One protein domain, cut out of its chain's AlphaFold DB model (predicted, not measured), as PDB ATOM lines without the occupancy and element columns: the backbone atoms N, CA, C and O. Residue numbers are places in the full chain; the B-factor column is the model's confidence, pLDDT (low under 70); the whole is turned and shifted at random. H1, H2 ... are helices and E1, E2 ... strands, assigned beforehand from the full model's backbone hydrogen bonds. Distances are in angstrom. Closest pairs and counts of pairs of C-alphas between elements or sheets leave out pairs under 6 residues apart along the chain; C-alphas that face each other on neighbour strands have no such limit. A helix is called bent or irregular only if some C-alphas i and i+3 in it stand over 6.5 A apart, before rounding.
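This is residues 115 to 198 of the 256 residues of the protein "FAD dependent oxidoreductase" of Teladorsagia circumcincta (UniProt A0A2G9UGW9). Picture a long twisted ribbon of two antiparallel strands, E1 and E2, running along the length of the domain, with the short strand E3 added beside E2. H1 sits at one end of this ribbon, where residues 134 to 139 stick out, and H2 meets E1 with residues 183 to 187. The printed part has 84 residues, with three named strands and two named helices in the order E1, H1, E2, E3, H2; the sheet runs E1, E2, E3, all antiparallel, and the class is mixed, helices and strands. The whole is only just loose, close to compact, with a radius of gyration of the C-alphas of 14.7 A, and it is elongated, spanning 45 by 26 by 23 A.

Begin with E1, residues 116 to 125, an edge strand that bends by 53 degrees at residue 119. Beside it find E2, residues 149 to 158, the inner strand, antiparallel to E1 at 156 degrees; N 119 and O 155 are 3.0 A apart, and N 155 and O 120 are 2.8 A apart, both within hydrogen-bond range. E2 bends by 51 degrees at residue 152. E3, residues 166 to 169, is the other edge strand and forms a hairpin with E2, antiparallel at 136 degrees; look for N 154 and O 168, 2.9 A apart and within hydrogen-bond range. The sheet is only just strongly twisted, with C-alphas up to 4.1 A off its best plane. H1, residues 138 to 147, is on the sheet but only grazes it, with residues 145 to 147; its closest C-alphas to E1 are those of Lys 145 and Arg 125, 7.6 A apart. H2, residues 178 to 187, is on the sheet and also only grazes it, with residues 183 to 187; its closest C-alphas to E1 are those of Leu 187 and Gly 120, 5.4 A apart. H1 and H2 are apart. Every O i to N i+4 pair of H1 is within hydrogen-bond range, and 4 of 6 are in H2, which is irregular: C-alphas 179 and 182 are 7.3 A apart.

Find C-alpha 116 at (21.138, -33.596, -16.950); from there E1 runs 26.3 A to C-alpha 125. H1 covers 14.8 A from C-alpha 138 at (29.006, -10.130, -38.633). E2 then runs 25.4 A, and E3 9.6 A. H2 ends, after 15.1 A, at C-alpha 187, (19.515, -22.117, -27.228).

The C-alphas farthest apart are those of Met 135 and Met 160, 45.0 A. The printed part has no cut. The link from E1 to H1 is long, with 12 residues; the link from H1 to E2 is tight. The mean pLDDT of the printed part is 79.8; look for values under 70 at residues 125 to 148 and residue 161.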
ATOM      1  N   LYS A 115      19.429 -37.949 -16.878       93.06
ATOM      2  CA  LYS A 115      19.327 -36.811 -15.954       93.06
ATOM      3  C   LYS A 115      20.477 -35.838 -16.206       93.06
ATOM      4  O   LYS A 115      21.638 -36.176 -15.974       93.06
ATOM      5  N   GLY A 116      20.156 -34.634 -16.659       93.06
ATOM      6  CA  GLY A 116      21.138 -33.596 -16.950       93.06
ATOM      7  C   GLY A 116      20.489 -32.274 -17.343       93.06
ATOM      8  O   GLY A 116      19.264 -32.172 -17.408       93.06
ATOM      9  N   GLU A 117      21.322 -31.274 -17.604       94.62
ATOM     10  CA  GLU A 117      20.918 -29.955 -18.086       94.62
ATOM     11  C   GLU A 117      21.275 -29.803 -19.566       94.62
ATOM     12  O   GLU A 117      22.368 -30.174 -19.995       94.62
ATOM     13  N   VAL A 118      20.340 -29.277 -20.358       95.50
ATOM     14  CA  VAL A 118      20.587 -28.942 -21.764       95.50
ATOM     15  C   VAL A 118      21.291 -27.593 -21.824       95.50
ATOM     16  O   VAL A 118      20.748 -26.595 -21.358       95.50
ATOM     17  N   GLU A 119      22.473 -27.564 -22.432       94.81
ATOM     18  CA  GLU A 119      23.294 -26.350 -22.548       94.81
ATOM     19  C   GLU A 119      23.356 -25.805 -23.976       94.81
ATOM     20  O   GLU A 119      23.726 -24.653 -24.184       94.81
ATOM     21  N   GLY A 120      22.959 -26.598 -24.972       93.75
ATOM     22  CA  GLY A 120      22.949 -26.157 -26.360       93.75
ATOM     23  C   GLY A 120      22.609 -27.262 -27.349       93.75
ATOM     24  O   GLY A 120      22.214 -28.369 -26.976       93.75
ATOM     25  N   PHE A 121      22.800 -26.954 -28.627       93.06
ATOM     26  CA  PHE A 121      22.536 -27.855 -29.743       93.06
ATOM     27  C   PHE A 121      23.727 -27.891 -30.696       93.06
ATOM     28  O   PHE A 121      24.460 -26.912 -30.831       93.06
ATOM     29  N   GLN A 122      23.918 -29.029 -31.359       90.94
ATOM     30  CA  GLN A 122      24.819 -29.130 -32.501       90.94
ATOM     31  C   GLN A 122      24.023 -28.994 -33.785       90.94
ATOM     32  O   GLN A 122      22.945 -29.578 -33.932       90.94
ATOM     33  N   PHE A 123      24.600 -28.256 -34.720       87.00
ATOM     34  CA  PHE A 123      23.999 -27.969 -36.003       87.00
ATOM     35  C   PHE A 123      24.896 -28.490 -37.117       87.00
ATOM     36  O   PHE A 123      26.109 -28.285 -37.108       87.00
ATOM     37  N   GLU A 124      24.294 -29.154 -38.092       81.81
ATOM     38  CA  GLU A 124      24.961 -29.520 -39.330       81.81
ATOM     39  C   GLU A 124      24.765 -28.402 -40.350       81.81
ATOM     40  O   GLU A 124      23.642 -27.958 -40.612       81.81
ATOM     41  N   ARG A 125      25.882 -27.931 -40.905       66.31
ATOM     42  CA  ARG A 125      25.899 -26.915 -41.954       66.31
ATOM     43  C   ARG A 125      25.648 -27.614 -43.286       66.31
ATOM     44  O   ARG A 125      26.358 -28.555 -43.628       66.31
ATOM     45  N   ASN A 126      24.670 -27.145 -44.055       59.44
ATOM     46  CA  ASN A 126      24.513 -27.606 -45.431       59.44
ATOM     47  C   ASN A 126      25.730 -27.151 -46.256       59.44
ATOM     48  O   ASN A 126      25.897 -25.963 -46.523       59.44
ATOM     49  N   VAL A 127      26.580 -28.103 -46.656       54.84
ATOM     50  CA  VAL A 127      27.887 -27.885 -47.318       54.84
ATOM     51  C   VAL A 127      27.755 -27.279 -48.736       54.84
ATOM     52  O   VAL A 127      28.746 -26.930 -49.363       54.84
ATOM     53  N   GLY A 128      26.533 -27.108 -49.251       52.72
ATOM     54  CA  GLY A 128      26.262 -26.575 -50.592       52.72
ATOM     55  C   GLY A 128      26.183 -25.047 -50.725       52.72
ATOM     56  O   GLY A 128      25.954 -24.568 -51.832       52.72
ATOM     57  N   ARG A 129      26.333 -24.267 -49.643       51.44
ATOM     58  CA  ARG A 129      26.393 -22.793 -49.712       51.44
ATOM     59  C   ARG A 129      27.820 -22.317 -49.456       51.44
ATOM     60  O   ARG A 129      28.401 -22.671 -48.432       51.44
ATOM     61  N   ALA A 130      28.354 -21.530 -50.395       51.06
ATOM     62  CA  ALA A 130      29.639 -20.847 -50.266       51.06
ATOM     63  C   ALA A 130      29.715 -20.115 -48.919       51.06
ATOM     64  O   ALA A 130      28.702 -19.610 -48.430       51.06
ATOM     65  N   GLU A 131      30.895 -20.094 -48.298       52.59
ATOM     66  CA  GLU A 131      31.080 -19.307 -47.084       52.59
ATOM     67  C   GLU A 131      30.707 -17.850 -47.375       52.59
ATOM     68  O   GLU A 131      31.191 -17.323 -48.381       52.59
ATOM     69  N   PRO A 132      29.864 -17.202 -46.544       52.69
ATOM     70  CA  PRO A 132      29.700 -15.763 -46.647       52.69
ATOM     71  C   PRO A 132      31.100 -15.172 -46.521       52.69
ATOM     72  O   PRO A 132      31.815 -15.433 -45.546       52.69
ATOM     73  N   HIS A 133      31.549 -14.520 -47.594       49.78
ATOM     74  CA  HIS A 133      32.892 -13.971 -47.681       49.78
ATOM     75  C   HIS A 133      33.133 -13.065 -46.467       49.78
ATOM     76  O   HIS A 133      32.212 -12.408 -45.988       49.78
ATOM     77  N   ALA A 134      34.379 -13.000 -45.987       51.44
ATOM     78  CA  ALA A 134      34.812 -12.232 -44.808       51.44
ATOM     79  C   ALA A 134      34.609 -10.694 -44.902       51.44
ATOM     80  O   ALA A 134      35.244  -9.941 -44.172       51.44
ATOM     81  N   MET A 135      33.763 -10.232 -45.826       49.50
ATOM     82  CA  MET A 135      33.378  -8.848 -46.082       49.50
ATOM     83  C   MET A 135      31.906  -8.541 -45.748       49.50
ATOM     84  O   MET A 135      31.499  -7.394 -45.903       49.50
ATOM     85  N   GLU A 136      31.099  -9.520 -45.329       53.94
ATOM     86  CA  GLU A 136      29.732  -9.267 -44.849       53.94
ATOM     87  C   GLU A 136      29.729  -8.893 -43.360       53.94
ATOM     88  O   GLU A 136      30.525  -9.422 -42.580       53.94
ATOM     89  N   ASP A 137      28.820  -7.996 -42.959       57.69
ATOM     90  CA  ASP A 137      28.625  -7.640 -41.551       57.69
ATOM     91  C   ASP A 137      28.410  -8.905 -40.707       57.69
ATOM     92  O   ASP A 137      27.648  -9.802 -41.084       57.69
ATOM     93  N   HIS A 138      29.060  -8.973 -39.538       59.00
ATOM     94  CA  HIS A 138      29.006 -10.130 -38.633       59.00
ATOM     95  C   HIS A 138      27.570 -10.605 -38.348       59.00
ATOM     96  O   HIS A 138      27.318 -11.806 -38.256       59.00
ATOM     97  N   GLU A 139      26.623  -9.669 -38.274       58.03
ATOM     98  CA  GLU A 139      25.207  -9.961 -38.065       58.03
ATOM     99  C   GLU A 139      24.574 -10.716 -39.244       58.03
ATOM    100  O   GLU A 139      23.793 -11.639 -39.025       58.03
ATOM    101  N   ILE A 140      24.933 -10.381 -40.486       57.56
ATOM    102  CA  ILE A 140      24.404 -11.014 -41.706       57.56
ATOM    103  C   ILE A 140      24.969 -12.436 -41.847       57.56
ATOM    104  O   ILE A 140      24.222 -13.389 -42.088       57.56
ATOM    105  N   ALA A 141      26.268 -12.605 -41.589       56.72
ATOM    106  CA  ALA A 141      26.931 -13.906 -41.644       56.72
ATOM    107  C   ALA A 141      26.413 -14.887 -40.572       56.72
ATOM    108  O   ALA A 141      26.275 -16.086 -40.838       56.72
ATOM    109  N   ASP A 142      26.098 -14.410 -39.364       60.66
ATOM    110  CA  ASP A 142      25.522 -15.247 -38.304       60.66
ATOM    111  C   ASP A 142      24.040 -15.583 -38.556       60.66
ATOM    112  O   ASP A 142      23.580 -16.681 -38.228       60.66
ATOM    113  N   GLN A 143      23.302 -14.706 -39.239       61.19
ATOM    114  CA  GLN A 143      21.920 -14.955 -39.661       61.19
ATOM    115  C   GLN A 143      21.813 -16.017 -40.764       61.19
ATOM    116  O   GLN A 143      20.960 -16.908 -40.692       61.19
ATOM    117  N   GLU A 144      22.680 -15.950 -41.776       57.66
ATOM    118  CA  GLU A 144      22.762 -16.949 -42.848       57.66
ATOM    119  C   GLU A 144      23.111 -18.342 -42.300       57.66
ATOM    120  O   GLU A 144      22.544 -19.349 -42.739       57.66
ATOM    121  N   LYS A 145      23.981 -18.408 -41.279       59.75
ATOM    122  CA  LYS A 145      24.313 -19.650 -40.567       59.75
ATOM    123  C   LYS A 145      23.083 -20.263 -39.891       59.75
ATOM    124  O   LYS A 145      22.851 -21.454 -40.071       59.75
ATOM    125  N   LEU A 146      22.272 -19.479 -39.177       60.50
ATOM    126  CA  LEU A 146      21.097 -19.980 -38.448       60.50
ATOM    127  C   LEU A 146      19.987 -20.526 -39.367       60.50
ATOM    128  O   LEU A 146      19.305 -21.482 -39.004       60.50
ATOM    129  N   ARG A 147      19.798 -19.957 -40.568       57.62
ATOM    130  CA  ARG A 147      18.730 -20.380 -41.503       57.62
ATOM    131  C   ARG A 147      18.983 -21.730 -42.184       57.62
ATOM    132  O   ARG A 147      18.029 -22.376 -42.606       57.62
ATOM    133  N   ALA A 148      20.242 -22.145 -42.326       57.41
ATOM    134  CA  ALA A 148      20.636 -23.317 -43.118       57.41
ATOM    135  C   ALA A 148      21.051 -24.532 -42.270       57.41
ATOM    136  O   ALA A 148      21.699 -25.454 -42.777       57.41
ATOM    137  N   GLN A 149      20.716 -24.520 -40.982       71.88
ATOM    138  CA  GLN A 149      21.257 -25.443 -39.998       71.88
ATOM    139  C   GLN A 149      20.216 -26.457 -39.527       71.88
ATOM    140  O   GLN A 149      19.189 -26.115 -38.946       71.88
ATOM    141  N   ARG A 150      20.508 -27.739 -39.761       83.50
ATOM    142  CA  ARG A 150      19.732 -28.846 -39.196       83.50
ATOM    143  C   ARG A 150      20.294 -29.186 -37.822       83.50
ATOM    144  O   ARG A 150      21.492 -29.429 -37.708       83.50
ATOM    145  N   ILE A 151      19.449 -29.245 -36.794       89.12
ATOM    146  CA  ILE A 151      19.879 -29.729 -35.477       89.12
ATOM    147  C   ILE A 151      20.150 -31.234 -35.568       89.12
ATOM    148  O   ILE A 151      19.297 -31.989 -36.032       89.12
ATOM    149  N   THR A 152      21.327 -31.667 -35.122       91.75
ATOM    150  CA  THR A 152      21.760 -33.074 -35.170       91.75
ATOM    151  C   THR A 152      22.039 -33.675 -33.799       91.75
ATOM    152  O   THR A 152      22.037 -34.902 -33.653       91.75
ATOM    153  N   ALA A 153      22.262 -32.847 -32.776       93.50
ATOM    154  CA  ALA A 153      22.434 -33.313 -31.406       93.50
ATOM    155  C   ALA A 153      22.029 -32.261 -30.371       93.50
ATOM    156  O   ALA A 153      22.042 -31.060 -30.640       93.50
ATOM    157  N   VAL A 154      21.734 -32.732 -29.161       95.56
ATOM    158  CA  VAL A 154      21.548 -31.907 -27.961       95.56
ATOM    159  C   VAL A 154      22.784 -32.043 -27.080       95.56
ATOM    160  O   VAL A 154      23.228 -33.158 -26.817       95.56
ATOM    161  N   LEU A 155      23.345 -30.928 -26.621       95.06
ATOM    162  CA  LEU A 155      24.444 -30.915 -25.658       95.06
ATOM    163  C   LEU A 155      23.865 -31.003 -24.248       95.06
ATOM    164  O   LEU A 155      23.161 -30.092 -23.807       95.06
ATOM    165  N   VAL A 156      24.152 -32.104 -23.552       95.06
ATOM    166  CA  VAL A 156      23.621 -32.378 -22.213       95.06
ATOM    167  C   VAL A 156      24.761 -32.521 -21.215       95.06
ATOM    168  O   VAL A 156      25.636 -33.374 -21.384       95.06
ATOM    169  N   ARG A 157      24.733 -31.714 -20.152       93.69
ATOM    170  CA  ARG A 157      25.606 -31.843 -18.982       93.69
ATOM    171  C   ARG A 157      24.966 -32.792 -17.963       93.69
ATOM    172  O   ARG A 157      23.895 -32.473 -17.444       93.69
ATOM    173  N   PRO A 158      25.558 -33.963 -17.667       90.12
ATOM    174  CA  PRO A 158      24.973 -34.899 -16.708       90.12
ATOM    175  C   PRO A 158      24.992 -34.338 -15.277       90.12
ATOM    176  O   PRO A 158      25.936 -33.662 -14.883       90.12
ATOM    177  N   GLN A 159      23.963 -34.642 -14.480       82.25
ATOM    178  CA  GLN A 159      23.755 -34.024 -13.159       82.25
ATOM    179  C   GLN A 159      24.797 -34.416 -12.085       82.25
ATOM    180  O   GLN A 159      24.985 -33.671 -11.131       82.25
ATOM    181  N   MET A 160      25.445 -35.580 -12.205       70.81
ATOM    182  CA  MET A 160      26.230 -36.209 -11.120       70.81
ATOM    183  C   MET A 160      27.721 -36.372 -11.446       70.81
ATOM    184  O   MET A 160      28.408 -37.199 -10.855       70.81
ATOM    185  N   SER A 161      28.229 -35.619 -12.414       67.81
ATOM    186  CA  SER A 161      29.620 -35.709 -12.850       67.81
ATOM    187  C   SER A 161      30.127 -34.317 -13.186       67.81
ATOM    188  O   SER A 161      29.489 -33.636 -13.986       67.81
ATOM    189  N   ASP A 162      31.305 -33.937 -12.684       71.50
ATOM    190  CA  ASP A 162      32.035 -32.708 -13.065       71.50
ATOM    191  C   ASP A 162      32.518 -32.722 -14.535       71.50
ATOM    192  O   ASP A 162      33.459 -32.039 -14.933       71.50
ATOM    193  N   THR A 163      31.900 -33.546 -15.375       79.69
ATOM    194  CA  THR A 163      32.196 -33.659 -16.796       79.69
ATOM    195  C   THR A 163      31.473 -32.588 -17.594       79.69
ATOM    196  O   THR A 163      30.321 -32.250 -17.317       79.69
ATOM    197  N   SER A 164      32.125 -32.149 -18.665       87.38
ATOM    198  CA  SER A 164      31.546 -31.272 -19.677       87.38
ATOM    199  C   SER A 164      30.312 -31.872 -20.361       87.38
ATOM    200  O   SER A 164      30.103 -33.092 -20.371       87.38
ATOM    201  N   ALA A 165      29.500 -30.995 -20.960       91.56
ATOM    202  CA  ALA A 165      28.354 -31.392 -21.763       91.56
ATOM    203  C   ALA A 165      28.759 -32.321 -22.915       91.56
ATOM    204  O   ALA A 165      29.770 -32.113 -23.591       91.56
ATOM    205  N   ARG A 166      27.943 -33.352 -23.152       92.00
ATOM    206  CA  ARG A 166      28.155 -34.343 -24.212       92.00
ATOM    207  C   ARG A 166      27.019 -34.296 -25.232       92.00
ATOM    208  O   ARG A 166      25.869 -34.096 -24.839       92.00
ATOM    209  N   PRO A 167      27.309 -34.508 -26.525       94.38
ATOM    210  CA  PRO A 167      26.276 -34.554 -27.546       94.38
ATOM    211  C   PRO A 167      25.484 -35.862 -27.487       94.38
ATOM    212  O   PRO A 167      26.051 -36.953 -27.552       94.38
ATOM    213  N   ILE A 168      24.161 -35.744 -27.446       95.00
ATOM    214  CA  ILE A 168      23.216 -36.833 -27.691       95.00
ATOM    215  C   ILE A 168      22.617 -36.609 -29.077       95.00
ATOM    216  O   ILE A 168      21.875 -35.648 -29.290       95.00
ATOM    217  N   ARG A 169      22.973 -37.473 -30.035       95.50
ATOM    218  CA  ARG A 169      22.509 -37.365 -31.425       95.50
ATOM    219  C   ARG A 169      21.020 -37.680 -31.527       95.50
ATOM    220  O   ARG A 169      20.560 -38.670 -30.965       95.50
ATOM    221  N   ALA A 170      20.294 -36.864 -32.281       92.38
ATOM    222  CA  ALA A 170      18.867 -37.033 -32.510       92.38
ATOM    223  C   ALA A 170      18.480 -36.520 -33.901       92.38
ATOM    224  O   ALA A 170      19.045 -35.551 -34.399       92.38
ATOM    225  N   HIS A 171      17.488 -37.164 -34.512       90.75
ATOM    226  CA  HIS A 171      16.906 -36.724 -35.787       90.75
ATOM    227  C   HIS A 171      15.738 -35.755 -35.581       90.75
ATOM    228  O   HIS A 171      15.430 -34.948 -36.452       90.75
ATOM    229  N   MET A 172      15.078 -35.861 -34.429       92.38
ATOM    230  CA  MET A 172      13.955 -35.032 -34.025       92.38
ATOM    231  C   MET A 172      14.089 -34.740 -32.538       92.38
ATOM    232  O   MET A 172      14.461 -35.616 -31.756       92.38
ATOM    233  N   ILE A 173      13.790 -33.503 -32.162       93.31
ATOM    234  CA  ILE A 173      13.836 -33.041 -30.779       93.31
ATOM    235  C   ILE A 173      12.484 -32.418 -30.462       93.31
ATOM    236  O   ILE A 173      12.004 -31.556 -31.195       93.31
ATOM    237  N   VAL A 174      11.883 -32.850 -29.355       95.69
ATOM    238  CA  VAL A 174      10.625 -32.303 -28.844       95.69
ATOM    239  C   VAL A 174      10.924 -31.521 -27.571       95.69
ATOM    240  O   VAL A 174      11.402 -32.078 -26.584       95.69
ATOM    241  N   ASN A 175      10.645 -30.218 -27.586       95.25
ATOM    242  CA  ASN A 175      10.825 -29.356 -26.421       95.25
ATOM    243  C   ASN A 175       9.616 -29.467 -25.477       95.25
ATOM    244  O   ASN A 175       8.618 -28.772 -25.652       95.25
ATOM    245  N   ALA A 176       9.729 -30.329 -24.466       96.12
ATOM    246  CA  ALA A 176       8.729 -30.515 -23.412       96.12
ATOM    247  C   ALA A 176       9.140 -29.861 -22.073       96.12
ATOM    248  O   ALA A 176       8.754 -30.327 -21.003       96.12
ATOM    249  N   ALA A 177       9.932 -28.781 -22.101       95.94
ATOM    250  CA  ALA A 177      10.538 -28.182 -20.903       95.94
ATOM    251  C   ALA A 177       9.605 -27.253 -20.090       95.94
ATOM    252  O   ALA A 177      10.079 -26.417 -19.320       95.94
ATOM    253  N   GLY A 178       8.283 -27.368 -20.253       95.00
ATOM    254  CA  GLY A 178       7.288 -26.599 -19.496       95.00
ATOM    255  C   GLY A 178       7.592 -25.089 -19.462       95.00
ATOM    256  O   GLY A 178       7.795 -24.491 -20.520       95.00
ATOM    257  N   PRO A 179       7.664 -24.441 -18.281       94.81
ATOM    258  CA  PRO A 179       7.931 -23.004 -18.184       94.81
ATOM    259  C   PRO A 179       9.343 -22.592 -18.640       94.81
ATOM    260  O   PRO A 179       9.583 -21.407 -18.857       94.81
ATOM    261  N   TRP A 180      10.268 -23.543 -18.811       95.75
ATOM    262  CA  TRP A 180      11.617 -23.311 -19.340       95.75
ATOM    263  C   TRP A 180      11.712 -23.507 -20.857       95.75
ATOM    264  O   TRP A 180      12.785 -23.310 -21.425       95.75
ATOM    265  N   ALA A 181      10.608 -23.853 -21.533       95.81
ATOM    266  CA  ALA A 181      10.590 -24.099 -22.975       95.81
ATOM    267  C   ALA A 181      11.149 -22.924 -23.789       95.81
ATOM    268  O   ALA A 181      11.884 -23.165 -24.743       95.81
ATOM    269  N   GLY A 182      10.874 -21.678 -23.382       94.12
ATOM    270  CA  GLY A 182      11.441 -20.482 -24.013       94.12
ATOM    271  C   GLY A 182      12.970 -20.450 -23.965       94.12
ATOM    272  O   GLY A 182      13.601 -20.298 -25.005       94.12
ATOM    273  N   LYS A 183      13.568 -20.705 -22.791       93.56
ATOM    274  CA  LYS A 183      15.031 -20.750 -22.612       93.56
ATOM    275  C   LYS A 183      15.668 -21.849 -23.467       93.56
ATOM    276  O   LYS A 183      16.698 -21.625 -24.089       93.56
ATOM    277  N   ILE A 184      15.050 -23.032 -23.527       95.12
ATOM    278  CA  ILE A 184      15.546 -24.137 -24.364       95.12
ATOM    279  C   ILE A 184      15.432 -23.803 -25.857       95.12
ATOM    280  O   ILE A 184      16.349 -24.090 -26.618       95.12
ATOM    281  N   ALA A 185      14.338 -23.173 -26.285       93.62
ATOM    282  CA  ALA A 185      14.146 -22.765 -27.675       93.62
ATOM    283  C   ALA A 185      15.155 -21.683 -28.104       93.62
ATOM    284  O   ALA A 185      15.678 -21.725 -29.215       93.62
ATOM    285  N   GLU A 186      15.487 -20.764 -27.199       92.25
ATOM    286  CA  GLU A 186      16.488 -19.719 -27.409       92.25
ATOM    287  C   GLU A 186      17.894 -20.290 -27.652       92.25
ATOM    288  O   GLU A 186      18.614 -19.789 -28.516       92.25
ATOM    289  N   LEU A 187      18.267 -21.379 -26.964       91.81
ATOM    290  CA  LEU A 187      19.515 -22.117 -27.228       91.81
ATOM    291  C   LEU A 187      19.559 -22.710 -28.648       91.81
ATOM    292  O   LEU A 187      20.641 -22.944 -29.178       91.81
ATOM    293  N   ALA A 188      18.396 -22.946 -29.262       89.56
ATOM    294  CA  ALA A 188      18.259 -23.391 -30.649       89.56
ATOM    295  C   ALA A 188      18.131 -22.225 -31.656       89.56
ATOM    296  O   ALA A 188      17.877 -22.462 -32.835       89.56
ATOM    297  N   GLY A 189      18.268 -20.971 -31.210       88.00
ATOM    298  CA  GLY A 189      18.151 -19.771 -32.046       88.00
ATOM    299  C   GLY A 189      16.721 -19.249 -32.250       88.00
ATOM    300  O   GLY A 189      16.537 -18.234 -32.922       88.00
ATOM    301  N   ILE A 190      15.703 -19.886 -31.662       89.88
ATOM    302  CA  ILE A 190      14.304 -19.441 -31.757       89.88
ATOM    303  C   ILE A 190      14.101 -18.197 -30.878       89.88
ATOM    304  O   ILE A 190      14.444 -18.196 -29.699       89.88
ATOM    305  N   GLY A 191      13.523 -17.138 -31.443       87.50
ATOM    306  CA  GLY A 191      13.373 -15.822 -30.814       87.50
ATOM    307  C   GLY A 191      14.583 -14.897 -30.963       87.50
ATOM    308  O   GLY A 191      14.523 -13.757 -30.515       87.50
ATOM    309  N   LYS A 192      15.672 -15.376 -31.578       82.62
ATOM    310  CA  LYS A 192      16.892 -14.600 -31.865       82.62
ATOM    311  C   LYS A 192      17.224 -14.517 -33.353       82.62
ATOM    312  O   LYS A 192      18.013 -13.671 -33.754       82.62
ATOM    313  N   GLY A 193      16.678 -15.428 -34.155       74.62
ATOM    314  CA  GLY A 193      16.917 -15.473 -35.591       74.62
ATOM    315  C   GLY A 193      16.010 -14.523 -36.376       74.62
ATOM    316  O   GLY A 193      15.335 -13.658 -35.833       74.62
ATOM    317  N   GLN A 194      15.961 -14.723 -37.690       70.12
ATOM    318  CA  GLN A 194      15.019 -14.047 -38.585       70.12
ATOM    319  C   GLN A 194      14.032 -15.045 -39.205       70.12
ATOM    320  O   GLN A 194      14.252 -16.259 -39.177       70.12
ATOM    321  N   GLY A 195      12.958 -14.544 -39.816       82.12
ATOM    322  CA  GLY A 195      11.936 -15.386 -40.442       82.12
ATOM    323  C   GLY A 195      11.229 -16.263 -39.405       82.12
ATOM    324  O   GLY A 195      10.765 -15.759 -38.388       82.12
ATOM    325  N   LEU A 196      11.182 -17.580 -39.635       79.75
ATOM    326  CA  LEU A 196      10.532 -18.533 -38.720       79.75
ATOM    327  C   LEU A 196      11.164 -18.576 -37.320       79.75
ATOM    328  O   LEU A 196      10.482 -18.920 -36.359       79.75
ATOM    329  N   LEU A 197      12.444 -18.218 -37.194       83.75
ATOM    330  CA  LEU A 197      13.158 -18.195 -35.913       83.75
ATOM    331  C   LEU A 197      13.081 -16.833 -35.208       83.75
ATOM    332  O   LEU A 197      13.676 -16.683 -34.146       83.75
ATOM    333  N   ALA A 198      12.387 -15.840 -35.774       86.88
ATOM    334  CA  ALA A 198      12.308 -14.499 -35.188       86.88
ATOM    335  C   ALA A 198      11.396 -14.429 -33.963       86.88
ATOM    336  O   ALA A 198      11.633 -13.642 -33.052       86.88
TER     337      ALA A 198